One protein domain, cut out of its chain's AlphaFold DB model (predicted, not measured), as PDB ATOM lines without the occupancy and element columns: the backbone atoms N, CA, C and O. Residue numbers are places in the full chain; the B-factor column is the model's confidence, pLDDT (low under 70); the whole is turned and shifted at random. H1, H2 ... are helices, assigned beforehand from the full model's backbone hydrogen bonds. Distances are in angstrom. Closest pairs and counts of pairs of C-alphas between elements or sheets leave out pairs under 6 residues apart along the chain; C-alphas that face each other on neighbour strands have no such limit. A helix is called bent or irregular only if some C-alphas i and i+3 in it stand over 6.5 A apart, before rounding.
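This is residues 172 to 350 of the 521 residues of an uncharacterized protein of Archangium gephyra (UniProt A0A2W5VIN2). The chain is wound in successive pairs of helices that curve into a horseshoe, with H1 to H5 along one arm, H6 and H7 at the turn, and H8 to H12 along the other arm. H2, H4, H6, H8 and H10 line the inside of the curve and H1, H3, H5, H7 and H9 its outside, while H10 comes back near H4 across a narrow gap, and of the two short helices at the end H12 packs on H10 and H11 is near H9 without touching a helix. The printed part has 179 residues with twelve named helices, H1 to H12 in order, and no named strand; its class is all helix. The whole is compact, with a radius of gyration of the C-alphas of 17.6 A and spans of 53 by 40 by 24 A.

H1, residues 172 to 184, begins with C-alpha 172 at (20.261, -17.250, -14.276) and is 18.1 A long. H2 is residues 190 to 197; it is neither bent nor irregular, but only just: C-alphas 190 and 193 are 6.4 A apart. H3 is residues 201 to 213, 19.0 A, and H4 is residues 217 to 226. H5, residues 231 to 245, measures 21.3 A, and H6 is residues 250 to 259. H7, residues 262 to 275, measures 19.4 A and is irregular, with C-alphas 267 and 270 7.5 A apart. H8 is residues 280 to 292, 18.4 A, and H9 is residues 296 to 307, 16.0 A. H10, residues 310 to 332, is the longest at 30.7 A; it is irregular, with C-alphas 311 and 314 7.7 A apart, and has a kink of 77 degrees near residue 317. C-alpha 332 is at (22.484, 22.521, 18.103). H11 is residues 339 to 343, and H12, residues 347 to 350, ends with C-alpha 350 at (15.770, 17.214, -0.735).

H1 touches H3 with residues 178 to 183 alone, at a shallow tilt of 15 degrees, the same way; the closest C-alphas, of Arg 179 and Ala 203, are 6.1 A apart. H1 also touches H2, at Leu 178 and Trp 195, 6.3 A between C-alphas. H3 and H4 form a helical hairpin at 34 degrees, a shallow tilt only just short of steep, closest at the C-alphas of Ala 211 and Leu 219, 6.2 A. H5 and H6, also a hairpin, stand at a steep tilt of 41 degrees, with the C-alphas of Leu 243 and Leu 252 closest at 5.4 A. H6 and H7 are close but not clearly touching, their closest C-alphas, of Tyr 257 and Gln 265, 6.4 A apart. H7 touches H8 at Ser 273 and Leu 282, 5.1 A between C-alphas. H8 and H9 form a hairpin at a shallow tilt of 28 degrees, closest at the C-alphas of Ala 287 and Ser 299, 4.5 A. H10 is the hub, touching H2, H8, H9 and H12; with H2 it only just touches, with 3 pairs of C-alphas within 8 A, the closest being Pro 190 and Ala 314 at 4.4 A. H12 touches residues 317 to 324 of H10 alone, closest at the C-alphas of Glu 317 and Ala 348, 5.7 A. H11 is near H9. H4, H5, H6, H8, H9 and H10 form a bundle, a group of helices gathered together. H3 and H5, for instance, are apart. Every O i to N i+4 pair is within hydrogen-bond range in H1, H4, H5, H6 and H8; the others have 3 of 4 in H2, 7 of 9 in H3, 8 of 10 in H7, 7 of 8 in H9, 15 of 19 in H10 and 0 of 1 in H11, where 2 of 2 O i to N i+3 pairs are within range, and H12 is too short for an O i to N i+4 pair.

The two C-alphas farthest apart, those of Gln 172 and Lys 334, are 55.4 A apart. The printed part has no cut. No link is long; H10 to H11 is short and the others are tight. The mean pLDDT of the printed part is 92.0, and no printed residue is under 70.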
ATOM      1  N   GLN A 172      19.175 -17.340 -13.304       92.50
ATOM      2  CA  GLN A 172      20.261 -17.250 -14.276       92.50
ATOM      3  C   GLN A 172      20.284 -15.867 -14.916       92.50
ATOM      4  O   GLN A 172      21.358 -15.274 -15.021       92.50
ATOM      5  N   GLU A 173      19.117 -15.331 -15.278       94.00
ATOM      6  CA  GLU A 173      18.979 -13.956 -15.760       94.00
ATOM      7  C   GLU A 173      19.423 -12.952 -14.699       94.00
ATOM      8  O   GLU A 173      20.189 -12.036 -14.998       94.00
ATOM      9  N   ARG A 174      19.033 -13.169 -13.438       92.19
ATOM     10  CA  ARG A 174      19.438 -12.323 -12.313       92.19
ATOM     11  C   ARG A 174      20.959 -12.262 -12.161       92.19
ATOM     12  O   ARG A 174      21.535 -11.176 -12.101       92.19
ATOM     13  N   ARG A 175      21.623 -13.425 -12.167       92.38
ATOM     14  CA  ARG A 175      23.092 -13.515 -12.108       92.38
ATOM     15  C   ARG A 175      23.769 -12.979 -13.367       92.38
ATOM     16  O   ARG A 175      24.858 -12.423 -13.279       92.38
ATOM     17  N   ALA A 176      23.177 -13.139 -14.550       92.88
ATOM     18  CA  ALA A 176      23.708 -12.550 -15.780       92.88
ATOM     19  C   ALA A 176      23.681 -11.015 -15.720       92.88
ATOM     20  O   ALA A 176      24.715 -10.389 -15.954       92.88
ATOM     21  N   MET A 177      22.550 -10.435 -15.308       93.62
ATOM     22  CA  MET A 177      22.388  -8.992 -15.127       93.62
ATOM     23  C   MET A 177      23.406  -8.437 -14.124       93.62
ATOM     24  O   MET A 177      24.148  -7.509 -14.443       93.62
ATOM     25  N   LEU A 178      23.515  -9.064 -12.946       93.62
ATOM     26  CA  LEU A 178      24.491  -8.695 -11.919       93.62
ATOM     27  C   LEU A 178      25.928  -8.700 -12.462       93.62
ATOM     28  O   LEU A 178      26.644  -7.708 -12.340       93.62
ATOM     29  N   ARG A 179      26.348  -9.795 -13.109       93.62
ATOM     30  CA  ARG A 179      27.703  -9.924 -13.672       93.62
ATOM     31  C   ARG A 179      27.981  -8.876 -14.748       93.62
ATOM     32  O   ARG A 179      29.096  -8.366 -14.810       93.62
ATOM     33  N   SER A 180      26.986  -8.541 -15.564       93.94
ATOM     34  CA  SER A 180      27.096  -7.514 -16.604       93.94
ATOM     35  C   SER A 180      27.398  -6.140 -16.001       93.94
ATOM     36  O   SER A 180      28.408  -5.521 -16.346       93.94
ATOM     37  N   HIS A 181      26.611  -5.717 -15.007       94.12
ATOM     38  CA  HIS A 181      26.856  -4.461 -14.297       94.12
ATOM     39  C   HIS A 181      28.198  -4.470 -13.560       94.12
ATOM     40  O   HIS A 181      29.005  -3.557 -13.731       94.12
ATOM     41  N   LEU A 182      28.509  -5.530 -12.808       93.56
ATOM     42  CA  LEU A 182      29.780  -5.614 -12.085       93.56
ATOM     43  C   LEU A 182      30.991  -5.648 -13.003       93.56
ATOM     44  O   LEU A 182      32.057  -5.214 -12.582       93.56
ATOM     45  N   ARG A 183      30.862  -6.132 -14.240       92.44
ATOM     46  CA  ARG A 183      31.968  -6.160 -15.198       92.44
ATOM     47  C   ARG A 183      32.154  -4.833 -15.926       92.44
ATOM     48  O   ARG A 183      33.293  -4.408 -16.111       92.44
ATOM     49  N   PHE A 184      31.064  -4.193 -16.340       92.44
ATOM     50  CA  PHE A 184      31.132  -3.113 -17.324       92.44
ATOM     51  C   PHE A 184      30.742  -1.738 -16.796       92.44
ATOM     52  O   PHE A 184      31.179  -0.748 -17.383       92.44
ATOM     53  N   ASP A 185      29.987  -1.626 -15.701       92.62
ATOM     54  CA  ASP A 185      29.582  -0.306 -15.220       92.62
ATOM     55  C   ASP A 185      30.768   0.498 -14.667       92.62
ATOM     56  O   ASP A 185      31.714  -0.075 -14.104       92.62
ATOM     57  N   PRO A 186      30.728   1.839 -14.788       90.50
ATOM     58  CA  PRO A 186      31.683   2.715 -14.129       90.50
ATOM     59  C   PRO A 186      31.574   2.568 -12.610       90.50
ATOM     60  O   PRO A 186      30.482   2.668 -12.051       90.50
ATOM     61  N   THR A 187      32.705   2.410 -11.926       89.88
ATOM     62  CA  THR A 187      32.739   2.285 -10.459       89.88
ATOM     63  C   THR A 187      32.346   3.581  -9.744       89.88
ATOM     64  O   THR A 187      31.925   3.553  -8.594       89.88
ATOM     65  N   ASN A 188      32.391   4.716 -10.447       83.94
ATOM     66  CA  ASN A 188      31.904   6.012  -9.976       83.94
ATOM     67  C   ASN A 188      30.415   6.279 -10.302       83.94
ATOM     68  O   ASN A 188      29.963   7.417 -10.178       83.94
ATOM     69  N   SER A 189      29.648   5.266 -10.718       83.19
ATOM     70  CA  SER A 189      28.190   5.359 -10.842       83.19
ATOM     71  C   SER A 189      27.514   5.110  -9.485       83.19
ATOM     72  O   SER A 189      27.856   4.124  -8.826       83.19
ATOM     73  N   PRO A 190      26.496   5.900  -9.082       75.44
ATOM     74  CA  PRO A 190      25.703   5.618  -7.880       75.44
ATOM     75  C   PRO A 190      25.084   4.210  -7.860       75.44
ATOM     76  O   PRO A 190      24.930   3.610  -6.799       75.44
ATOM     77  N   ALA A 191      24.756   3.651  -9.032       81.19
ATOM     78  CA  ALA A 191      24.169   2.315  -9.140       81.19
ATOM     79  C   ALA A 191      25.189   1.185  -8.904       81.19
ATOM     80  O   ALA A 191      24.806   0.112  -8.443       81.19
ATOM     81  N   TYR A 192      26.483   1.420  -9.162       87.81
ATOM     82  CA  TYR A 192      27.507   0.372  -9.102       87.81
ATOM     83  C   TYR A 192      27.617  -0.262  -7.716       87.81
ATOM     84  O   TYR A 192      27.680  -1.483  -7.583       87.81
ATOM     85  N   ARG A 193      27.583   0.569  -6.666       82.81
ATOM     86  CA  ARG A 193      27.641   0.095  -5.279       82.81
ATOM     87  C   ARG A 193      26.487  -0.851  -4.955       82.81
ATOM     88  O   ARG A 193      26.722  -1.848  -4.281       82.81
ATOM     89  N   ARG A 194      25.275  -0.550  -5.434       82.75
ATOM     90  CA  ARG A 194      24.095  -1.395  -5.208       82.75
ATOM     91  C   ARG A 194      24.313  -2.778  -5.809       82.75
ATOM     92  O   ARG A 194      24.151  -3.765  -5.110       82.75
ATOM     93  N   TRP A 195      24.779  -2.844  -7.055       89.38
ATOM     94  CA  TRP A 195      25.115  -4.121  -7.680       89.38
ATOM     95  C   TRP A 195      26.190  -4.879  -6.901       89.38
ATOM     96  O   TRP A 195      26.065  -6.077  -6.682       89.38
ATOM     97  N   ALA A 196      27.238  -4.192  -6.444       88.75
ATOM     98  CA  ALA A 196      28.320  -4.841  -5.708       88.75
ATOM     99  C   ALA A 196      27.897  -5.358  -4.325       88.75
ATOM    100  O   ALA A 196      28.515  -6.283  -3.807       88.75
ATOM    101  N   GLU A 197      26.864  -4.776  -3.712       82.69
ATOM    102  CA  GLU A 197      26.309  -5.257  -2.443       82.69
ATOM    103  C   GLU A 197      25.576  -6.596  -2.578       82.69
ATOM    104  O   GLU A 197      25.542  -7.345  -1.604       82.69
ATOM    105  N   ASP A 198      25.098  -6.926  -3.778       85.75
ATOM    106  CA  ASP A 198      24.423  -8.187  -4.096       85.75
ATOM    107  C   ASP A 198      25.360  -9.243  -4.719       85.75
ATOM    108  O   ASP A 198      24.909 -10.296  -5.173       85.75
ATOM    109  N   ALA A 199      26.667  -8.974  -4.773       88.69
ATOM    110  CA  ALA A 199      27.646  -9.882  -5.361       88.69
ATOM    111  C   ALA A 199      27.783 -11.191  -4.559       88.69
ATOM    112  O   ALA A 199      28.119 -11.186  -3.374       88.69
ATOM    113  N   ASP A 200      27.574 -12.316  -5.245       87.12
ATOM    114  CA  ASP A 200      27.898 -13.656  -4.759       87.12
ATOM    115  C   ASP A 200      29.402 -13.986  -4.912       87.12
ATOM    116  O   ASP A 200      30.217 -13.148  -5.308       87.12
ATOM    117  N   GLU A 201      29.799 -15.215  -4.572       87.12
ATOM    118  CA  GLU A 201      31.197 -15.660  -4.649       87.12
ATOM    119  C   GLU A 201      31.763 -15.610  -6.082       87.12
ATOM    120  O   GLU A 201      32.923 -15.245  -6.281       87.12
ATOM    121  N   GLU A 202      30.948 -15.917  -7.098       86.94
ATOM    122  CA  GLU A 202      31.359 -15.842  -8.505       86.94
ATOM    123  C   GLU A 202      31.546 -14.378  -8.931       86.94
ATOM    124  O   GLU A 202      32.564 -14.008  -9.525       86.94
ATOM    125  N   ALA A 203      30.587 -13.524  -8.576       90.25
ATOM    126  CA  ALA A 203      30.614 -12.089  -8.816       90.25
ATOM    127  C   ALA A 203      31.789 -11.391  -8.108       90.25
ATOM    128  O   ALA A 203      32.372 -10.456  -8.662       90.25
ATOM    129  N   LEU A 204      32.203 -11.870  -6.931       92.12
ATOM    130  CA  LEU A 204      33.399 -11.379  -6.245       92.12
ATOM    131  C   LEU A 204      34.666 -11.584  -7.088       92.12
ATOM    132  O   LEU A 204      35.529 -10.707  -7.120       92.12
ATOM    133  N   GLY A 205      34.756 -12.690  -7.835       93.62
ATOM    134  CA  GLY A 205      35.853 -12.936  -8.776       93.62
ATOM    135  C   GLY A 205      35.954 -11.872  -9.876       93.62
ATOM    136  O   GLY A 205      37.059 -11.470 -10.240       93.62
ATOM    137  N   ILE A 206      34.816 -11.350 -10.353       94.12
ATOM    138  CA  ILE A 206      34.773 -10.248 -11.332       94.12
ATOM    139  C   ILE A 206      35.338  -8.968 -10.719       94.12
ATOM    140  O   ILE A 206      36.130  -8.275 -11.359       94.12
ATOM    141  N   LEU A 207      34.961  -8.661  -9.475       94.56
ATOM    142  CA  LEU A 207      35.456  -7.481  -8.767       94.56
ATOM    143  C   LEU A 207      36.974  -7.545  -8.567       94.56
ATOM    144  O   LEU A 207      37.662  -6.571  -8.862       94.56
ATOM    145  N   VAL A 208      37.498  -8.701  -8.143       94.94
ATOM    146  CA  VAL A 208      38.947  -8.930  -8.005       94.94
ATOM    147  C   VAL A 208      39.653  -8.738  -9.346       94.94
ATOM    148  O   VAL A 208      40.596  -7.957  -9.433       94.94
ATOM    149  N   GLN A 209      39.158  -9.373 -10.413       93.56
ATOM    150  CA  GLN A 209      39.754  -9.256 -11.744       93.56
ATOM    151  C   GLN A 209      39.794  -7.804 -12.234       93.56
ATOM    152  O   GLN A 209      40.811  -7.357 -12.765       93.56
ATOM    153  N   ARG A 210      38.694  -7.059 -12.068       93.12
ATOM    154  CA  ARG A 210      38.636  -5.643 -12.451       93.12
ATOM    155  C   ARG A 210      39.654  -4.812 -11.679       93.12
ATOM    156  O   ARG A 210      40.326  -3.980 -12.280       93.12
ATOM    157  N   ALA A 211      39.778  -5.058 -10.379       93.12
ATOM    158  CA  ALA A 211      40.667  -4.310  -9.502       93.12
ATOM    159  C   ALA A 211      42.134  -4.553  -9.856       93.12
ATOM    160  O   ALA A 211      42.926  -3.618  -9.902       93.12
ATOM    161  N   ASP A 212      42.474  -5.792 -10.212       91.94
ATOM    162  CA  ASP A 212      43.822  -6.163 -10.643       91.94
ATOM    163  C   ASP A 212      44.198  -5.540 -12.001       91.94
ATOM    164  O   ASP A 212      45.367  -5.248 -12.254       91.94
ATOM    165  N   GLN A 213      43.219  -5.316 -12.885       90.75
ATOM    166  CA  GLN A 213      43.437  -4.677 -14.188       90.75
ATOM    167  C   GLN A 213      43.508  -3.151 -14.095       90.75
ATOM    168  O   GLN A 213      44.307  -2.516 -14.788       90.75
ATOM    169  N   ARG A 214      42.635  -2.554 -13.282       88.38
ATOM    170  CA  ARG A 214      42.509  -1.108 -13.127       88.38
ATOM    171  C   ARG A 214      42.055  -0.796 -11.699       88.38
ATOM    172  O   ARG A 214      40.850  -0.669 -11.476       88.38
ATOM    173  N   PRO A 215      42.992  -0.653 -10.747       85.31
ATOM    174  CA  PRO A 215      42.634  -0.352  -9.373       85.31
ATOM    175  C   PRO A 215      42.007   1.040  -9.292       85.31
ATOM    176  O   PRO A 215      42.506   2.012  -9.868       85.31
ATOM    177  N   ASP A 216      40.905   1.131  -8.558       89.62
ATOM    178  CA  ASP A 216      40.288   2.384  -8.157       89.62
ATOM    179  C   ASP A 216      39.782   2.265  -6.719       89.62
ATOM    180  O   ASP A 216      39.545   1.165  -6.215       89.62
ATOM    181  N   VAL A 217      39.630   3.409  -6.054       91.75
ATOM    182  CA  VAL A 217      39.285   3.443  -4.631       91.75
ATOM    183  C   VAL A 217      37.967   2.724  -4.341       91.75
ATOM    184  O   VAL A 217      37.901   1.978  -3.369       91.75
ATOM    185  N   MET A 218      36.935   2.890  -5.175       88.81
ATOM    186  CA  MET A 218      35.622   2.294  -4.918       88.81
ATOM    187  C   MET A 218      35.692   0.774  -4.939       88.81
ATOM    188  O   MET A 218      35.195   0.099  -4.038       88.81
ATOM    189  N   LEU A 219      36.327   0.234  -5.972       90.88
ATOM    190  CA  LEU A 219      36.439  -1.202  -6.137       90.88
ATOM    191  C   LEU A 219      37.275  -1.838  -5.024       90.88
ATOM    192  O   LEU A 219      36.882  -2.852  -4.450       90.88
ATOM    193  N   GLU A 220      38.386  -1.206  -4.664       93.50
ATOM    194  CA  GLU A 220      39.256  -1.698  -3.600       93.50
ATOM    195  C   GLU A 220      38.606  -1.579  -2.215       93.50
ATOM    196  O   GLU A 220      38.731  -2.495  -1.405       93.50
ATOM    197  N   MET A 221      37.827  -0.522  -1.949       90.94
ATOM    198  CA  MET A 221      37.008  -0.420  -0.732       90.94
ATOM    199  C   MET A 221      35.988  -1.560  -0.632       90.94
ATOM    200  O   MET A 221      35.807  -2.143   0.440       90.94
ATOM    201  N   LEU A 222      35.321  -1.898  -1.742       89.44
ATOM    202  CA  LEU A 222      34.381  -3.019  -1.792       89.44
ATOM    203  C   LEU A 222      35.093  -4.344  -1.493       89.44
ATOM    204  O   LEU A 222      34.611  -5.114  -0.665       89.44
ATOM    205  N   LEU A 223      36.265  -4.582  -2.087       92.56
ATOM    206  CA  LEU A 223      37.055  -5.792  -1.847       92.56
ATOM    207  C   LEU A 223      37.590  -5.878  -0.413       92.56
ATOM    208  O   LEU A 223      37.489  -6.937   0.201       92.56
ATOM    209  N   GLN A 224      38.081  -4.778   0.163       90.94
ATOM    210  CA  GLN A 224      38.470  -4.723   1.579       90.94
ATOM    211  C   GLN A 224      37.298  -5.059   2.512       90.94
ATOM    212  O   GLN A 224      37.502  -5.599   3.595       90.94
ATOM    213  N   ARG A 225      36.061  -4.768   2.103       87.69
ATOM    214  CA  ARG A 225      34.859  -5.118   2.867       87.69
ATOM    215  C   ARG A 225      34.431  -6.573   2.664       87.69
ATOM    216  O   ARG A 225      33.970  -7.200   3.612       87.69
ATOM    217  N   MET A 226      34.514  -7.079   1.437       89.00
ATOM    218  CA  MET A 226      33.879  -8.338   1.028       89.00
ATOM    219  C   MET A 226      34.802  -9.552   1.087       89.00
ATOM    220  O   MET A 226      34.320 -10.669   1.263       89.00
ATOM    221  N   LEU A 227      36.115  -9.362   0.925       91.56
ATOM    222  CA  LEU A 227      37.053 -10.475   0.960       91.56
ATOM    223  C   LEU A 227      37.132 -11.062   2.379       91.56
ATOM    224  O   LEU A 227      37.291 -10.315   3.349       91.56
ATOM    225  N   PRO A 228      37.073 -12.397   2.522       90.62
ATOM    226  CA  PRO A 228      37.320 -13.042   3.800       90.62
ATOM    227  C   PRO A 228      38.811 -12.985   4.168       90.62
ATOM    228  O   PRO A 228      39.689 -12.781   3.322       90.62
ATOM    229  N   GLU A 229      39.124 -13.235   5.438       89.94
ATOM    230  CA  GLU A 229      40.499 -13.556   5.828       89.94
ATOM    231  C   GLU A 229      40.907 -14.938   5.281       89.94
ATOM    232  O   GLU A 229      40.078 -15.852   5.280       89.94
ATOM    233  N   PRO A 230      42.165 -15.140   4.831       95.25
ATOM    234  CA  PRO A 230      43.296 -14.200   4.843       95.25
ATOM    235  C   PRO A 230      43.425 -13.326   3.576       95.25
ATOM    236  O   PRO A 230      44.391 -12.572   3.447       95.25
ATOM    237  N   ALA A 231      42.503 -13.441   2.612       95.12
ATOM    238  CA  ALA A 231      42.591 -12.744   1.325       95.12
ATOM    239  C   ALA A 231      42.544 -11.217   1.486       95.12
ATOM    240  O   ALA A 231      43.290 -10.497   0.823       95.12
ATOM    241  N   ARG A 232      41.724 -10.722   2.419       94.69
ATOM    242  CA  ARG A 232      41.682  -9.301   2.774       94.69
ATOM    243  C   ARG A 232      43.017  -8.789   3.316       94.69
ATOM    244  O   ARG A 232      43.502  -7.764   2.840       94.69
ATOM    245  N   ALA A 233      43.638  -9.504   4.259       94.88
ATOM    246  CA  ALA A 233      44.953  -9.132   4.777       94.88
ATOM    247  C   ALA A 233      46.022  -9.089   3.673       94.88
ATOM    248  O   ALA A 233      46.852  -8.181   3.657       94.88
ATOM    249  N   GLU A 234      45.987 -10.022   2.715       96.06
ATOM    250  CA  GLU A 234      46.900 -10.002   1.566       96.06
ATOM    251  C   GLU A 234      46.666  -8.799   0.646       96.06
ATOM    252  O   GLU A 234      47.624  -8.147   0.220       96.06
ATOM    253  N   ARG A 235      45.400  -8.443   0.394       95.38
ATOM    254  CA  ARG A 235      45.052  -7.227  -0.356       95.38
ATOM    255  C   ARG A 235      45.615  -5.981   0.334       95.38
ATOM    256  O   ARG A 235      46.273  -5.163  -0.302       95.38
ATOM    257  N   CYS A 236      45.445  -5.882   1.651       95.88
ATOM    258  CA  CYS A 236      45.992  -4.786   2.448       95.88
ATOM    259  C   CYS A 236      47.526  -4.713   2.419       95.88
ATOM    260  O   CYS A 236      48.080  -3.622   2.266       95.88
ATOM    261  N   ARG A 237      48.226  -5.856   2.490       96.31
ATOM    262  CA  ARG A 237      49.688  -5.906   2.304       96.31
ATOM    263  C   ARG A 237      50.101  -5.405   0.926       96.31
ATOM    264  O   ARG A 237      51.027  -4.609   0.822       96.31
ATOM    265  N   THR A 238      49.373  -5.807  -0.115       94.94
ATOM    266  CA  THR A 238      49.641  -5.376  -1.492       94.94
ATOM    267  C   THR A 238      49.544  -3.854  -1.635       94.94
ATOM    268  O   THR A 238      50.413  -3.245  -2.262       94.94
ATOM    269  N   HIS A 239      48.544  -3.220  -1.012       95.50
ATOM    270  CA  HIS A 239      48.422  -1.758  -0.991       95.50
ATOM    271  C   HIS A 239      49.578  -1.087  -0.244       95.50
ATOM    272  O   HIS A 239      50.144  -0.122  -0.756       95.50
ATOM    273  N   ALA A 240      49.970  -1.609   0.923       95.19
ATOM    274  CA  ALA A 240      51.091  -1.076   1.697       95.19
ATOM    275  C   ALA A 240      52.423  -1.173   0.929       95.19
ATOM    276  O   ALA A 240      53.167  -0.195   0.840       95.19
ATOM    277  N   ASP A 241      52.696  -2.318   0.302       95.81
ATOM    278  CA  ASP A 241      53.882  -2.528  -0.533       95.81
ATOM    279  C   ASP A 241      53.870  -1.634  -1.783       95.81
ATOM    280  O   ASP A 241      54.909  -1.133  -2.219       95.81
ATOM    281  N   GLY A 242      52.689  -1.435  -2.375       95.06
ATOM    282  CA  GLY A 242      52.467  -0.499  -3.472       95.06
ATOM    283  C   GLY A 242      52.780   0.937  -3.063       95.06
ATOM    284  O   GLY A 242      53.563   1.604  -3.740       95.06
ATOM    285  N   LEU A 243      52.251   1.378  -1.921       95.62
ATOM    286  CA  LEU A 243      52.497   2.706  -1.366       95.62
ATOM    287  C   LEU A 243      53.981   2.924  -1.047       95.62
ATOM    288  O   LEU A 243      54.523   3.981  -1.351       95.62
ATOM    289  N   ALA A 244      54.680   1.917  -0.515       96.25
ATOM    290  CA  ALA A 244      56.121   2.004  -0.270       96.25
ATOM    291  C   ALA A 244      56.928   2.245  -1.563       96.25
ATOM    292  O   ALA A 244      57.965   2.910  -1.534       96.25
ATOM    293  N   ARG A 245      56.452   1.730  -2.707       96.88
ATOM    294  CA  ARG A 245      57.057   1.961  -4.031       96.88
ATOM    295  C   ARG A 245      56.608   3.273  -4.677       96.88
ATOM    296  O   ARG A 245      57.383   3.858  -5.431       96.88
ATOM    297  N   ALA A 246      55.391   3.727  -4.392       95.31
ATOM    298  CA  ALA A 246      54.808   4.953  -4.927       95.31
ATOM    299  C   ALA A 246      54.165   5.804  -3.810       95.31
ATOM    300  O   ALA A 246      52.940   5.889  -3.735       95.31
ATOM    301  N   PRO A 247      54.964   6.484  -2.958       92.50
ATOM    302  CA  PRO A 247      54.454   7.178  -1.764       92.50
ATOM    303  C   PRO A 247      53.501   8.348  -2.042       92.50
ATOM    304  O   PRO A 247      52.865   8.860  -1.129       92.50
ATOM    305  N   THR A 248      53.435   8.807  -3.292       91.12
ATOM    306  CA  THR A 248      52.582   9.916  -3.735       91.12
ATOM    307  C   THR A 248      51.355   9.446  -4.519       91.12
ATOM    308  O   THR A 248      50.664  10.277  -5.105       91.12
ATOM    309  N   ASP A 249      51.116   8.135  -4.623       92.88
ATOM    310  CA  ASP A 249      49.925   7.599  -5.281       92.88
ATOM    311  C   ASP A 249      48.706   7.768  -4.365       92.88
ATOM    312  O   ASP A 249      48.556   7.074  -3.362       92.88
ATOM    313  N   GLU A 250      47.830   8.706  -4.718       91.00
ATOM    314  CA  GLU A 250      46.663   9.076  -3.912       91.00
ATOM    315  C   GLU A 250      45.677   7.917  -3.688       91.00
ATOM    316  O   GLU A 250      45.025   7.850  -2.644       91.00
ATOM    317  N   VAL A 251      45.575   6.975  -4.633       92.00
ATOM    318  CA  VAL A 251      44.726   5.788  -4.462       92.00
ATOM    319  C   VAL A 251      45.336   4.891  -3.389       92.00
ATOM    320  O   VAL A 251      44.654   4.521  -2.434       92.00
ATOM    321  N   LEU A 252      46.635   4.601  -3.488       94.75
ATOM    322  CA  LEU A 252      47.327   3.744  -2.521       94.75
ATOM    323  C   LEU A 252      47.408   4.367  -1.125       94.75
ATOM    324  O   LEU A 252      47.285   3.638  -0.144       94.75
ATOM    325  N   VAL A 253      47.562   5.691  -1.022       95.25
ATOM    326  CA  VAL A 253      47.547   6.404   0.267       95.25
ATOM    327  C   VAL A 253      46.232   6.135   1.000       95.25
ATOM    328  O   VAL A 253      46.246   5.707   2.155       95.25
ATOM    329  N   TYR A 254      45.094   6.342   0.329       95.75
ATOM    330  CA  TYR A 254      43.785   6.136   0.949       95.75
ATOM    331  C   TYR A 254      43.523   4.659   1.278       95.75
ATOM    332  O   TYR A 254      43.047   4.326   2.363       95.75
ATOM    333  N   LEU A 255      43.873   3.752   0.364       95.44
ATOM    334  CA  LEU A 255      43.631   2.323   0.555       95.44
ATOM    335  C   LEU A 255      44.501   1.702   1.648       95.44
ATOM    336  O   LEU A 255      44.023   0.816   2.357       95.44
ATOM    337  N   ALA A 256      45.748   2.154   1.805       94.31
ATOM    338  CA  ALA A 256      46.609   1.737   2.907       94.31
ATOM    339  C   ALA A 256      46.095   2.281   4.248       94.31
ATOM    340  O   ALA A 256      46.050   1.536   5.225       94.31
ATOM    341  N   TYR A 257      45.637   3.538   4.275       94.69
ATOM    342  CA  TYR A 257      44.983   4.131   5.441       94.69
ATOM    343  C   TYR A 257      43.780   3.297   5.908       94.69
ATOM    344  O   TYR A 257      43.728   2.916   7.076       94.69
ATOM    345  N   ARG A 258      42.866   2.919   5.001       93.50
ATOM    346  CA  ARG A 258      41.685   2.098   5.347       93.50
ATOM    347  C   ARG A 258      42.019   0.697   5.861       93.50
ATOM    348  O   ARG A 258      41.194   0.081   6.531       93.50
ATOM    349  N   CYS A 259      43.198   0.178   5.532       93.50
ATOM    350  CA  CYS A 259      43.664  -1.121   6.006       93.50
ATOM    351  C   CYS A 259      44.251  -1.083   7.427       93.50
ATOM    352  O   CYS A 259      44.471  -2.144   8.012       93.50
ATOM    353  N   ALA A 260      44.521   0.103   7.982       91.50
ATOM    354  CA  ALA A 260      44.996   0.246   9.354       91.50
ATOM    355  C   ALA A 260      43.869  -0.040  10.371       91.50
ATOM    356  O   ALA A 260      42.692   0.098  10.034       91.50
ATOM    357  N   PRO A 261      44.176  -0.405  11.628       88.81
ATOM    358  CA  PRO A 261      43.174  -0.479  12.690       88.81
ATOM    359  C   PRO A 261      42.405   0.843  12.858       88.81
ATOM    360  O   PRO A 261      42.976   1.923  12.714       88.81
ATOM    361  N   GLU A 262      41.128   0.781  13.238       85.12
ATOM    362  CA  GLU A 262      40.236   1.952  13.338       85.12
ATOM    363  C   GLU A 262      40.778   3.040  14.287       85.12
ATOM    364  O   GLU A 262      40.695   4.239  14.019       85.12
ATOM    365  N   ALA A 263      41.409   2.630  15.393       84.94
ATOM    366  CA  ALA A 263      42.086   3.545  16.312       84.94
ATOM    367  C   ALA A 263      43.247   4.314  15.649       84.94
ATOM    368  O   ALA A 263      43.437   5.498  15.926       84.94
ATOM    369  N   GLU A 264      44.004   3.662  14.763       90.94
ATOM    370  CA  GLU A 264      45.094   4.289  14.013       90.94
ATOM    371  C   GLU A 264      44.546   5.226  12.935       90.94
ATOM    372  O   GLU A 264      45.002   6.365  12.829       90.94
ATOM    373  N   GLN A 265      43.509   4.796  12.207       91.62
ATOM    374  CA  GLN A 265      42.789   5.624  11.238       91.62
ATOM    375  C   GLN A 265      42.340   6.954  11.864       91.62
ATOM    376  O   GLN A 265      42.744   8.031  11.411       91.62
ATOM    377  N   ARG A 266      41.613   6.891  12.986       86.19
ATOM    378  CA  ARG A 266      41.157   8.082  13.723       86.19
ATOM    379  C   ARG A 266      42.297   8.999  14.158       86.19
ATOM    380  O   ARG A 266      42.154  10.221  14.097       86.19
ATOM    381  N   ALA A 267      43.421   8.431  14.594       88.75
ATOM    382  CA  ALA A 267      44.564   9.207  15.060       88.75
ATOM    383  C   ALA A 267      45.277   9.961  13.923       88.75
ATOM    384  O   ALA A 267      45.789  11.059  14.148       88.75
ATOM    385  N   GLN A 268      45.303   9.401  12.708       94.06
ATOM    386  CA  GLN A 268      46.113   9.929  11.605       94.06
ATOM    387  C   GLN A 268      45.337  10.714  10.542       94.06
ATOM    388  O   GLN A 268      45.950  11.521   9.837       94.06
ATOM    389  N   ILE A 269      44.017  10.519  10.417       95.19
ATOM    390  CA  ILE A 269      43.232  11.022   9.275       95.19
ATOM    391  C   ILE A 269      43.378  12.532   9.054       95.19
ATOM    392  O   ILE A 269      43.549  12.990   7.926       95.19
ATOM    393  N   ARG A 270      43.435  13.315  10.138       93.50
ATOM    394  CA  ARG A 270      43.645  14.767  10.057       93.50
ATOM    395  C   ARG A 270      44.992  15.108   9.422       93.50
ATOM    396  O   ARG A 270      45.042  15.902   8.488       93.50
ATOM    397  N   SER A 271      46.080  14.530   9.931       94.88
ATOM    398  CA  SER A 271      47.417  14.786   9.387       94.88
ATOM    399  C   SER A 271      47.558  14.265   7.961       94.88
ATOM    400  O   SER A 271      48.193  14.918   7.139       94.88
ATOM    401  N   LEU A 272      46.934  13.127   7.655       95.50
ATOM    402  CA  LEU A 272      47.022  12.505   6.343       95.50
ATOM    403  C   LEU A 272      46.274  13.330   5.286       95.50
ATOM    404  O   LEU A 272      46.838  13.633   4.239       95.50
ATOM    405  N   SER A 273      45.063  13.804   5.595       96.38
ATOM    406  CA  SER A 273      44.307  14.722   4.729       96.38
ATOM    407  C   SER A 273      45.060  16.037   4.469       96.38
ATOM    408  O   SER A 273      45.075  16.535   3.347       96.38
ATOM    409  N   GLN A 274      45.774  16.570   5.469       94.62
ATOM    410  CA  GLN A 274      46.611  17.768   5.300       94.62
ATOM    411  C   GLN A 274      47.841  17.531   4.412       94.62
ATOM    412  O   GLN A 274      48.246  18.432   3.677       94.62
ATOM    413  N   GLN A 275      48.444  16.342   4.481       95.50
ATOM    414  CA  GLN A 275      49.577  15.955   3.632       95.50
ATOM    415  C   GLN A 275      49.142  15.685   2.184       95.50
ATOM    416  O   GLN A 275      49.912  15.939   1.258       95.50
ATOM    417  N   HIS A 276      47.893  15.251   1.993       95.06
ATOM    418  CA  HIS A 276      47.302  14.887   0.706       95.06
ATOM    419  C   HIS A 276      46.035  15.709   0.398       95.06
ATOM    420  O   HIS A 276      44.947  15.152   0.237       95.06
ATOM    421  N   PRO A 277      46.138  17.045   0.250       93.38
ATOM    422  CA  PRO A 277      44.975  17.937   0.164       93.38
ATOM    423  C   PRO A 277      44.148  17.781  -1.122       93.38
ATOM    424  O   PRO A 277      43.119  18.425  -1.280       93.38
ATOM    425  N   LYS A 278      44.601  16.965  -2.083       91.44
ATOM    426  CA  LYS A 278      43.860  16.654  -3.317       91.44
ATOM    427  C   LYS A 278      43.104  15.328  -3.237       91.44
ATOM    428  O   LYS A 278      42.379  14.985  -4.169       91.44
ATOM    429  N   ASN A 279      43.274  14.580  -2.152       94.75
ATOM    430  CA  ASN A 279      42.661  13.278  -1.976       94.75
ATOM    431  C   ASN A 279      41.246  13.425  -1.416       94.75
ATOM    432  O   ASN A 279      41.054  13.616  -0.217       94.75
ATOM    433  N   ALA A 280      40.249  13.359  -2.296       94.38
ATOM    434  CA  ALA A 280      38.854  13.558  -1.911       94.38
ATOM    435  C   ALA A 280      38.376  12.560  -0.847       94.38
ATOM    436  O   ALA A 280      37.638  12.943   0.052       94.38
ATOM    437  N   TRP A 281      38.853  11.317  -0.900       94.88
ATOM    438  CA  TRP A 281      38.485  10.278   0.056       94.88
ATOM    439  C   TRP A 281      39.045  10.545   1.456       94.88
ATOM    440  O   TRP A 281      38.321  10.442   2.438       94.88
ATOM    441  N   LEU A 282      40.301  10.996   1.561       96.44
ATOM    442  CA  LEU A 282      40.841  11.447   2.849       96.44
ATOM    443  C   LEU A 282      40.148  12.711   3.363       96.44
ATOM    444  O   LEU A 282      40.006  12.878   4.569       96.44
ATOM    445  N   MET A 283      39.754  13.628   2.471       96.62
ATOM    446  CA  MET A 283      38.990  14.816   2.860       96.62
ATOM    447  C   MET A 283      37.615  14.450   3.426       96.62
ATOM    448  O   MET A 283      37.211  15.062   4.409       96.62
ATOM    449  N   TYR A 284      36.939  13.456   2.843       96.12
ATOM    450  CA  TYR A 284      35.670  12.921   3.340       96.12
ATOM    451  C   TYR A 284      35.823  12.384   4.772       96.12
ATOM    452  O   TYR A 284      35.249  12.956   5.697       96.12
ATOM    453  N   ASP A 285      36.700  11.394   4.980       95.62
ATOM    454  CA  ASP A 285      36.891  10.767   6.298       95.62
ATOM    455  C   ASP A 285      37.404  11.791   7.342       95.62
ATOM    456  O   ASP A 285      37.054  11.754   8.526       95.62
ATOM    457  N   ALA A 286      38.226  12.765   6.926       97.00
ATOM    458  CA  ALA A 286      38.678  13.842   7.807       97.00
ATOM    459  C   ALA A 286      37.545  14.803   8.194       97.00
ATOM    460  O   ALA A 286      37.519  15.269   9.338       97.00
ATOM    461  N   ALA A 287      36.620  15.109   7.279       97.00
ATOM    462  CA  ALA A 287      35.475  15.967   7.560       97.00
ATOM    463  C   ALA A 287      34.543  15.327   8.600       97.00
ATOM    464  O   ALA A 287      34.119  16.025   9.529       97.00
ATOM    465  N   GLU A 288      34.305  14.014   8.500       95.56
ATOM    466  CA  GLU A 288      33.549  13.226   9.483       95.56
ATOM    467  C   GLU A 288      34.248  13.200  10.842       95.56
ATOM    468  O   GLU A 288      33.640  13.542  11.858       95.56
ATOM    469  N   ALA A 289      35.550  12.902  10.874       94.38
ATOM    470  CA  ALA A 289      36.316  12.871  12.118       94.38
ATOM    471  C   ALA A 289      36.361  14.243  12.825       94.38
ATOM    472  O   ALA A 289      36.336  14.322  14.055       94.38
ATOM    473  N   LEU A 290      36.435  15.343  12.066       95.81
ATOM    474  CA  LEU A 290      36.356  16.704  12.610       95.81
ATOM    475  C   LEU A 290      34.948  17.019  13.132       95.81
ATOM    476  O   LEU A 290      34.815  17.564  14.230       95.81
ATOM    477  N   ALA A 291      33.902  16.633  12.394       96.44
ATOM    478  CA  ALA A 291      32.515  16.791  12.828       96.44
ATOM    479  C   ALA A 291      32.237  16.011  14.123       96.44
ATOM    480  O   ALA A 291      31.645  16.555  15.058       96.44
ATOM    481  N   ALA A 292      32.729  14.775  14.230       93.94
ATOM    482  CA  ALA A 292      32.618  13.953  15.430       93.94
ATOM    483  C   ALA A 292      33.194  14.664  16.668       93.94
ATOM    484  O   ALA A 292      32.584  14.633  17.739       93.94
ATOM    485  N   ARG A 293      34.317  15.378  16.526       93.56
ATOM    486  CA  ARG A 293      34.959  16.136  17.618       93.56
ATOM    487  C   ARG A 293      34.395  17.545  17.834       93.56
ATOM    488  O   ARG A 293      34.846  18.251  18.733       93.56
ATOM    489  N   GLY A 294      33.417  17.966  17.035       95.12
ATOM    490  CA  GLY A 294      32.858  19.316  17.087       95.12
ATOM    491  C   GLY A 294      33.789  20.407  16.551       95.12
ATOM    492  O   GLY A 294      33.596  21.588  16.845       95.12
ATOM    493  N   GLU A 295      34.786  20.038  15.746       96.19
ATOM    494  CA  GLU A 295      35.658  20.962  15.009       96.19
ATOM    495  C   GLU A 295      34.918  21.472  13.753       96.19
ATOM    496  O   GLU A 295      35.279  21.184  12.611       96.19
ATOM    497  N   TRP A 296      33.806  22.185  13.977       97.12
ATOM    498  CA  TRP A 296      32.811  22.508  12.946       97.12
ATOM    499  C   TRP A 296      33.373  23.319  11.784       97.12
ATOM    500  O   TRP A 296      33.026  23.071  10.633       97.12
ATOM    501  N   LYS A 297      34.231  24.301  12.077       97.12
ATOM    502  CA  LYS A 297      34.774  25.201  11.057       97.12
ATOM    503  C   LYS A 297      35.605  24.421  10.041       97.12
ATOM    504  O   LYS A 297      35.331  24.492   8.847       97.12
ATOM    505  N   GLU A 298      36.583  23.669  10.530       96.88
ATOM    506  CA  GLU A 298      37.474  22.845   9.721       96.88
ATOM    507  C   GLU A 298      36.696  21.740   8.993       96.88
ATOM    508  O   GLU A 298      36.953  21.483   7.817       96.88
ATOM    509  N   SER A 299      35.699  21.133   9.649       97.44
ATOM    510  CA  SER A 299      34.811  20.152   9.012       97.44
ATOM    511  C   SER A 299      34.060  20.756   7.818       97.44
ATOM    512  O   SER A 299      34.091  20.192   6.728       97.44
ATOM    513  N   PHE A 300      33.459  21.945   7.958       97.38
ATOM    514  CA  PHE A 300      32.760  22.600   6.847       97.38
ATOM    515  C   PHE A 300      33.686  23.016   5.695       97.38
ATOM    516  O   PHE A 300      33.258  23.004   4.539       97.38
ATOM    517  N   GLU A 301      34.936  23.386   5.980       95.56
ATOM    518  CA  GLU A 301      35.934  23.687   4.943       95.56
ATOM    519  C   GLU A 301      36.265  22.449   4.095       95.56
ATOM    520  O   GLU A 301      36.407  22.562   2.872       95.56
ATOM    521  N   LEU A 302      36.343  21.266   4.712       96.62
ATOM    522  CA  LEU A 302      36.520  20.005   3.990       96.62
ATOM    523  C   LEU A 302      35.241  19.562   3.283       96.62
ATOM    524  O   LEU A 302      35.302  19.188   2.115       96.62
ATOM    525  N   TRP A 303      34.078  19.678   3.927       95.88
ATOM    526  CA  TRP A 303      32.801  19.311   3.314       95.88
ATOM    527  C   TRP A 303      32.510  20.084   2.033       95.88
ATOM    528  O   TRP A 303      32.030  19.510   1.057       95.88
ATOM    529  N   LYS A 304      32.860  21.373   1.995       94.06
ATOM    530  CA  LYS A 304      32.761  22.158   0.766       94.06
ATOM    531  C   LYS A 304      33.610  21.547  -0.357       94.06
ATOM    532  O   LYS A 304      33.109  21.353  -1.459       94.06
ATOM    533  N   GLN A 305      34.863  21.198  -0.072       93.88
ATOM    534  CA  GLN A 305      35.759  20.585  -1.060       93.88
ATOM    535  C   GLN A 305      35.265  19.205  -1.506       93.88
ATOM    536  O   GLN A 305      35.306  18.895  -2.693       93.88
ATOM    537  N   VAL A 306      34.744  18.403  -0.574       94.44
ATOM    538  CA  VAL A 306      34.118  17.105  -0.857       94.44
ATOM    539  C   VAL A 306      32.944  17.257  -1.823       94.44
ATOM    540  O   VAL A 306      32.870  16.519  -2.800       94.44
ATOM    541  N   SER A 307      32.071  18.244  -1.605       91.06
ATOM    542  CA  SER A 307      30.902  18.476  -2.467       91.06
ATOM    543  C   SER A 307      31.257  18.871  -3.906       91.06
ATOM    544  O   SER A 307      30.467  18.666  -4.823       91.06
ATOM    545  N   GLU A 308      32.463  19.403  -4.113       90.44
ATOM    546  CA  GLU A 308      32.978  19.830  -5.414       90.44
ATOM    547  C   GLU A 308      33.860  18.749  -6.080       90.44
ATOM    548  O   GLU A 308      34.281  18.920  -7.226       90.44
ATOM    549  N   ALA A 309      34.154  17.634  -5.394       91.56
ATOM    550  CA  ALA A 309      35.126  16.635  -5.832       91.56
ATOM    551  C   ALA A 309      34.526  15.589  -6.802       91.56
ATOM    552  O   ALA A 309      33.757  14.724  -6.378       91.56
ATOM    553  N   PRO A 310      34.957  15.532  -8.083       88.62
ATOM    554  CA  PRO A 310      34.406  14.574  -9.051       88.62
ATOM    555  C   PRO A 310      34.645  13.103  -8.683       88.62
ATOM    556  O   PRO A 310      33.871  12.231  -9.072       88.62
ATOM    557  N   ALA A 311      35.709  12.817  -7.925       87.88
ATOM    558  CA  ALA A 311      36.033  11.469  -7.455       87.88
ATOM    559  C   ALA A 311      34.976  10.894  -6.493       87.88
ATOM    560  O   ALA A 311      34.869   9.676  -6.374       87.88
ATOM    561  N   LEU A 312      34.184  11.760  -5.851       88.88
ATOM    562  CA  LEU A 312      33.116  11.395  -4.921       88.88
ATOM    563  C   LEU A 312      31.719  11.571  -5.525       88.88
ATOM    564  O   LEU A 312      30.736  11.505  -4.798       88.88
ATOM    565  N   ALA A 313      31.591  11.741  -6.846       84.00
ATOM    566  CA  ALA A 313      30.286  11.914  -7.491       84.00
ATOM    567  C   ALA A 313      29.312  10.752  -7.200       84.00
ATOM    568  O   ALA A 313      28.124  10.978  -7.018       84.00
ATOM    569  N   ALA A 314      29.811   9.516  -7.077       81.25
ATOM    570  CA  ALA A 314      28.999   8.354  -6.684       81.25
ATOM    571  C   ALA A 314      28.524   8.395  -5.220       81.25
ATOM    572  O   ALA A 314      27.596   7.681  -4.847       81.25
ATOM    573  N   TRP A 315      29.203   9.187  -4.391       85.19
ATOM    574  CA  TRP A 315      28.991   9.341  -2.953       85.19
ATOM    575  C   TRP A 315      28.313  10.659  -2.590       85.19
ATOM    576  O   TRP A 315      28.093  10.903  -1.408       85.19
ATOM    577  N   SER A 316      27.941  11.489  -3.572       85.19
ATOM    578  CA  SER A 316      27.362  12.813  -3.324       85.19
ATOM    579  C   SER A 316      26.101  12.755  -2.461       85.19
ATOM    580  O   SER A 316      25.916  13.619  -1.613       85.19
ATOM    581  N   GLU A 317      25.276  11.712  -2.617       87.94
ATOM    582  CA  GLU A 317      24.087  11.505  -1.780       87.94
ATOM    583  C   GLU A 317      24.454  11.228  -0.316       87.94
ATOM    584  O   GLU A 317      23.900  11.860   0.579       87.94
ATOM    585  N   SER A 318      25.408  10.321  -0.066       88.19
ATOM    586  CA  SER A 318      25.860   9.998   1.297       88.19
ATOM    587  C   SER A 318      26.544  11.204   1.933       88.19
ATOM    588  O   SER A 318      26.140  11.650   3.000       88.19
ATOM    589  N   ALA A 319      27.492  11.815   1.212       92.06
ATOM    590  CA  ALA A 319      28.175  13.023   1.651       92.06
ATOM    591  C   ALA A 319      27.181  14.148   1.959       92.06
ATOM    592  O   ALA A 319      27.291  14.796   2.992       92.06
ATOM    593  N   GLY A 320      26.166  14.352   1.114       93.81
ATOM    594  CA  GLY A 320      25.125  15.351   1.345       93.81
ATOM    595  C   GLY A 320      24.362  15.125   2.654       93.81
ATOM    596  O   GLY A 320      24.098  16.084   3.384       93.81
ATOM    597  N   LEU A 321      24.049  13.871   2.990       94.00
ATOM    598  CA  LEU A 321      23.411  13.524   4.261       94.00
ATOM    599  C   LEU A 321      24.333  13.789   5.461       94.00
ATOM    600  O   LEU A 321      23.878  14.366   6.450       94.00
ATOM    601  N   ASP A 322      25.620  13.458   5.375       95.75
ATOM    602  CA  ASP A 322      26.580  13.705   6.462       95.75
ATOM    603  C   ASP A 322      26.926  15.189   6.630       95.75
ATOM    604  O   ASP A 322      27.072  15.685   7.754       95.75
ATOM    605  N   MET A 323      26.923  15.951   5.538       95.81
ATOM    606  CA  MET A 323      27.006  17.412   5.552       95.81
ATOM    607  C   MET A 323      25.787  18.032   6.246       95.81
ATOM    608  O   MET A 323      25.943  18.901   7.110       95.81
ATOM    609  N   LEU A 324      24.574  17.566   5.924       95.38
ATOM    610  CA  LEU A 324      23.343  18.018   6.578       95.38
ATOM    611  C   LEU A 324      23.337  17.654   8.071       95.38
ATOM    612  O   LEU A 324      22.977  18.478   8.915       95.38
ATOM    613  N   ARG A 325      23.784  16.446   8.419       96.56
ATOM    614  CA  ARG A 325      23.927  15.990   9.808       96.56
ATOM    615  C   ARG A 325      24.944  16.834  10.581       96.56
ATOM    616  O   ARG A 325      24.658  17.262  11.700       96.56
ATOM    617  N   THR A 326      26.075  17.165   9.959       97.50
ATOM    618  CA  THR A 326      27.078  18.092  10.510       97.50
ATOM    619  C   THR A 326      26.475  19.477  10.748       97.50
ATOM    620  O   THR A 326      26.667  20.061  11.815       97.50
ATOM    621  N   ALA A 327      25.682  19.992   9.802       96.06
ATOM    622  CA  ALA A 327      24.987  21.272   9.941       96.06
ATOM    623  C   ALA A 327      24.006  21.287  11.121       96.06
ATOM    624  O   ALA A 327      24.004  22.237  11.906       96.06
ATOM    625  N   ARG A 328      23.216  20.218  11.293       95.44
ATOM    626  CA  ARG A 328      22.285  20.060  12.424       95.44
ATOM    627  C   ARG A 328      23.023  20.028  13.762       95.44
ATOM    628  O   ARG A 328      22.648  20.759  14.680       95.44
ATOM    629  N   ALA A 329      24.101  19.247  13.861       97.19
ATOM    630  CA  ALA A 329      24.919  19.158  15.070       97.19
ATOM    631  C   ALA A 329      25.584  20.502  15.428       97.19
ATOM    632  O   ALA A 329      25.515  20.944  16.577       97.19
ATOM    633  N   ALA A 330      26.153  21.196  14.439       97.50
ATOM    634  CA  ALA A 330      26.736  22.524  14.615       97.50
ATOM    635  C   ALA A 330      25.688  23.547  15.089       97.50
ATOM    636  O   ALA A 330      25.929  24.283  16.049       97.50
ATOM    637  N   ALA A 331      24.497  23.555  14.481       95.94
ATOM    638  CA  ALA A 331      23.404  24.440  14.878       95.94
ATOM    639  C   ALA A 331      22.921  24.168  16.315       95.94
ATOM    640  O   ALA A 331      22.712  25.114  17.079       95.94
ATOM    641  N   ALA A 332      22.812  22.898  16.723       95.12
ATOM    642  CA  ALA A 332      22.484  22.521  18.103       95.12
ATOM    643  C   ALA A 332      23.554  23.004  19.102       95.12
ATOM    644  O   ALA A 332      23.228  23.484  20.191       95.12
ATOM    645  N   ALA A 333      24.826  22.992  18.693       95.00
ATOM    646  CA  ALA A 333      25.940  23.587  19.430       95.00
ATOM    647  C   ALA A 333      26.005  25.129  19.332       95.00
ATOM    648  O   ALA A 333      26.939  25.739  19.856       95.00
ATOM    649  N   LYS A 334      25.018  25.777  18.693       96.19
ATOM    650  CA  LYS A 334      24.951  27.228  18.435       96.19
ATOM    651  C   LYS A 334      26.125  27.757  17.601       96.19
ATOM    652  O   LYS A 334      26.476  28.933  17.700       96.19
ATOM    653  N   PHE A 335      26.728  26.900  16.785       95.06
ATOM    654  CA  PHE A 335      27.760  27.275  15.831       95.06
ATOM    655  C   PHE A 335      27.114  27.737  14.512       95.06
ATOM    656  O   PHE A 335      26.180  27.089  14.032       95.06
ATOM    657  N   PRO A 336      27.569  28.852  13.909       91.38
ATOM    658  CA  PRO A 336      26.995  29.352  12.664       91.38
ATOM    659  C   PRO A 336      27.262  28.391  11.498       91.38
ATOM    660  O   PRO A 336      28.404  28.026  11.225       91.38
ATOM    661  N   THR A 337      26.209  28.021  10.773       91.38
ATOM    662  CA  THR A 337      26.314  27.189   9.570       91.38
ATOM    663  C   THR A 337      26.644  28.050   8.343       91.38
ATOM    664  O   THR A 337      26.052  29.122   8.177       91.38
ATOM    665  N   PRO A 338      27.557  27.615   7.457       88.44
ATOM    666  CA  PRO A 338      27.849  28.326   6.215       88.44
ATOM    667  C   PRO A 338      26.626  28.502   5.305       88.44
ATOM    668  O   PRO A 338      25.792  27.608   5.199       88.44
ATOM    669  N   SER A 339      26.553  29.622   4.578       89.88
ATOM    670  CA  SER A 339      25.422  29.914   3.682       89.88
ATOM    671  C   SER A 339      25.327  28.968   2.485       89.88
ATOM    672  O   SER A 339      24.226  28.697   2.026       89.88
ATOM    673  N   TRP A 340      26.460  28.448   2.001       87.19
ATOM    674  CA  TRP A 340      26.505  27.542   0.846       87.19
ATOM    675  C   TRP A 340      25.771  26.216   1.098       87.19
ATOM    676  O   TRP A 340      25.378  25.552   0.149       87.19
ATOM    677  N   LEU A 341      25.531  25.839   2.362       85.81
ATOM    678  CA  LEU A 341      24.723  24.661   2.693       85.81
ATOM    679  C   LEU A 341      23.267  24.802   2.241       85.81
ATOM    680  O   LEU A 341      22.616  23.795   1.996       85.81
ATOM    681  N   ALA A 342      22.756  26.031   2.105       83.50
ATOM    682  CA  ALA A 342      21.424  26.264   1.549       83.50
ATOM    683  C   ALA A 342      21.338  25.878   0.061       83.50
ATOM    684  O   ALA A 342      20.253  25.572  -0.427       83.50
ATOM    685  N   ASP A 343      22.479  25.860  -0.632       83.88
ATOM    686  CA  ASP A 343      22.598  25.474  -2.038       83.88
ATOM    687  C   ASP A 343      22.941  23.979  -2.204       83.88
ATOM    688  O   ASP A 343      23.166  23.517  -3.328       83.88
ATOM    689  N   LEU A 344      22.998  23.208  -1.105       81.94
ATOM    690  CA  LEU A 344      23.277  21.775  -1.139       81.94
ATOM    691  C   LEU A 344      22.156  21.054  -1.899       81.94
ATOM    692  O   LEU A 344      21.070  20.806  -1.377       81.94
ATOM    693  N   SER A 345      22.428  20.722  -3.158       77.44
ATOM    694  CA  SER A 345      21.471  20.081  -4.053       77.44
ATOM    695  C   SER A 345      21.790  18.595  -4.176       77.44
ATOM    696  O   SER A 345      22.637  18.178  -4.960       77.44
ATOM    697  N   SER A 346      21.091  17.787  -3.381       85.06
ATOM    698  CA  SER A 346      21.120  16.328  -3.482       85.06
ATOM    699  C   SER A 346      19.695  15.791  -3.381       85.06
ATOM    700  O   SER A 346      18.978  16.205  -2.466       85.06
ATOM    701  N   PRO A 347      19.254  14.884  -4.268       87.44
ATOM    702  CA  PRO A 347      17.993  14.159  -4.135       87.44
ATOM    703  C   PRO A 347      17.720  13.611  -2.727       87.44
ATOM    704  O   PRO A 347      16.612  13.788  -2.224       87.44
ATOM    705  N   ALA A 348      18.711  13.013  -2.059       89.25
ATOM    706  CA  ALA A 348      18.574  12.514  -0.691       89.25
ATOM    707  C   ALA A 348      18.330  13.647   0.318       89.25
ATOM    708  O   ALA A 348      17.423  13.555   1.139       89.25
ATOM    709  N   VAL A 349      19.076  14.750   0.222       91.75
ATOM    710  CA  VAL A 349      18.892  15.926   1.093       91.75
ATOM    711  C   VAL A 349      17.520  16.568   0.868       91.75
ATOM    712  O   VAL A 349      16.813  16.865   1.829       91.75
ATOM    713  N   ALA A 350      17.099  16.719  -0.390       90.56
ATOM    714  CA  ALA A 350      15.770  17.214  -0.735       90.56
ATOM    715  C   ALA A 350      14.664  16.297  -0.188       90.56
ATOM    716  O   ALA A 350      13.669  16.782   0.344       90.56
TER     717      ALA A 350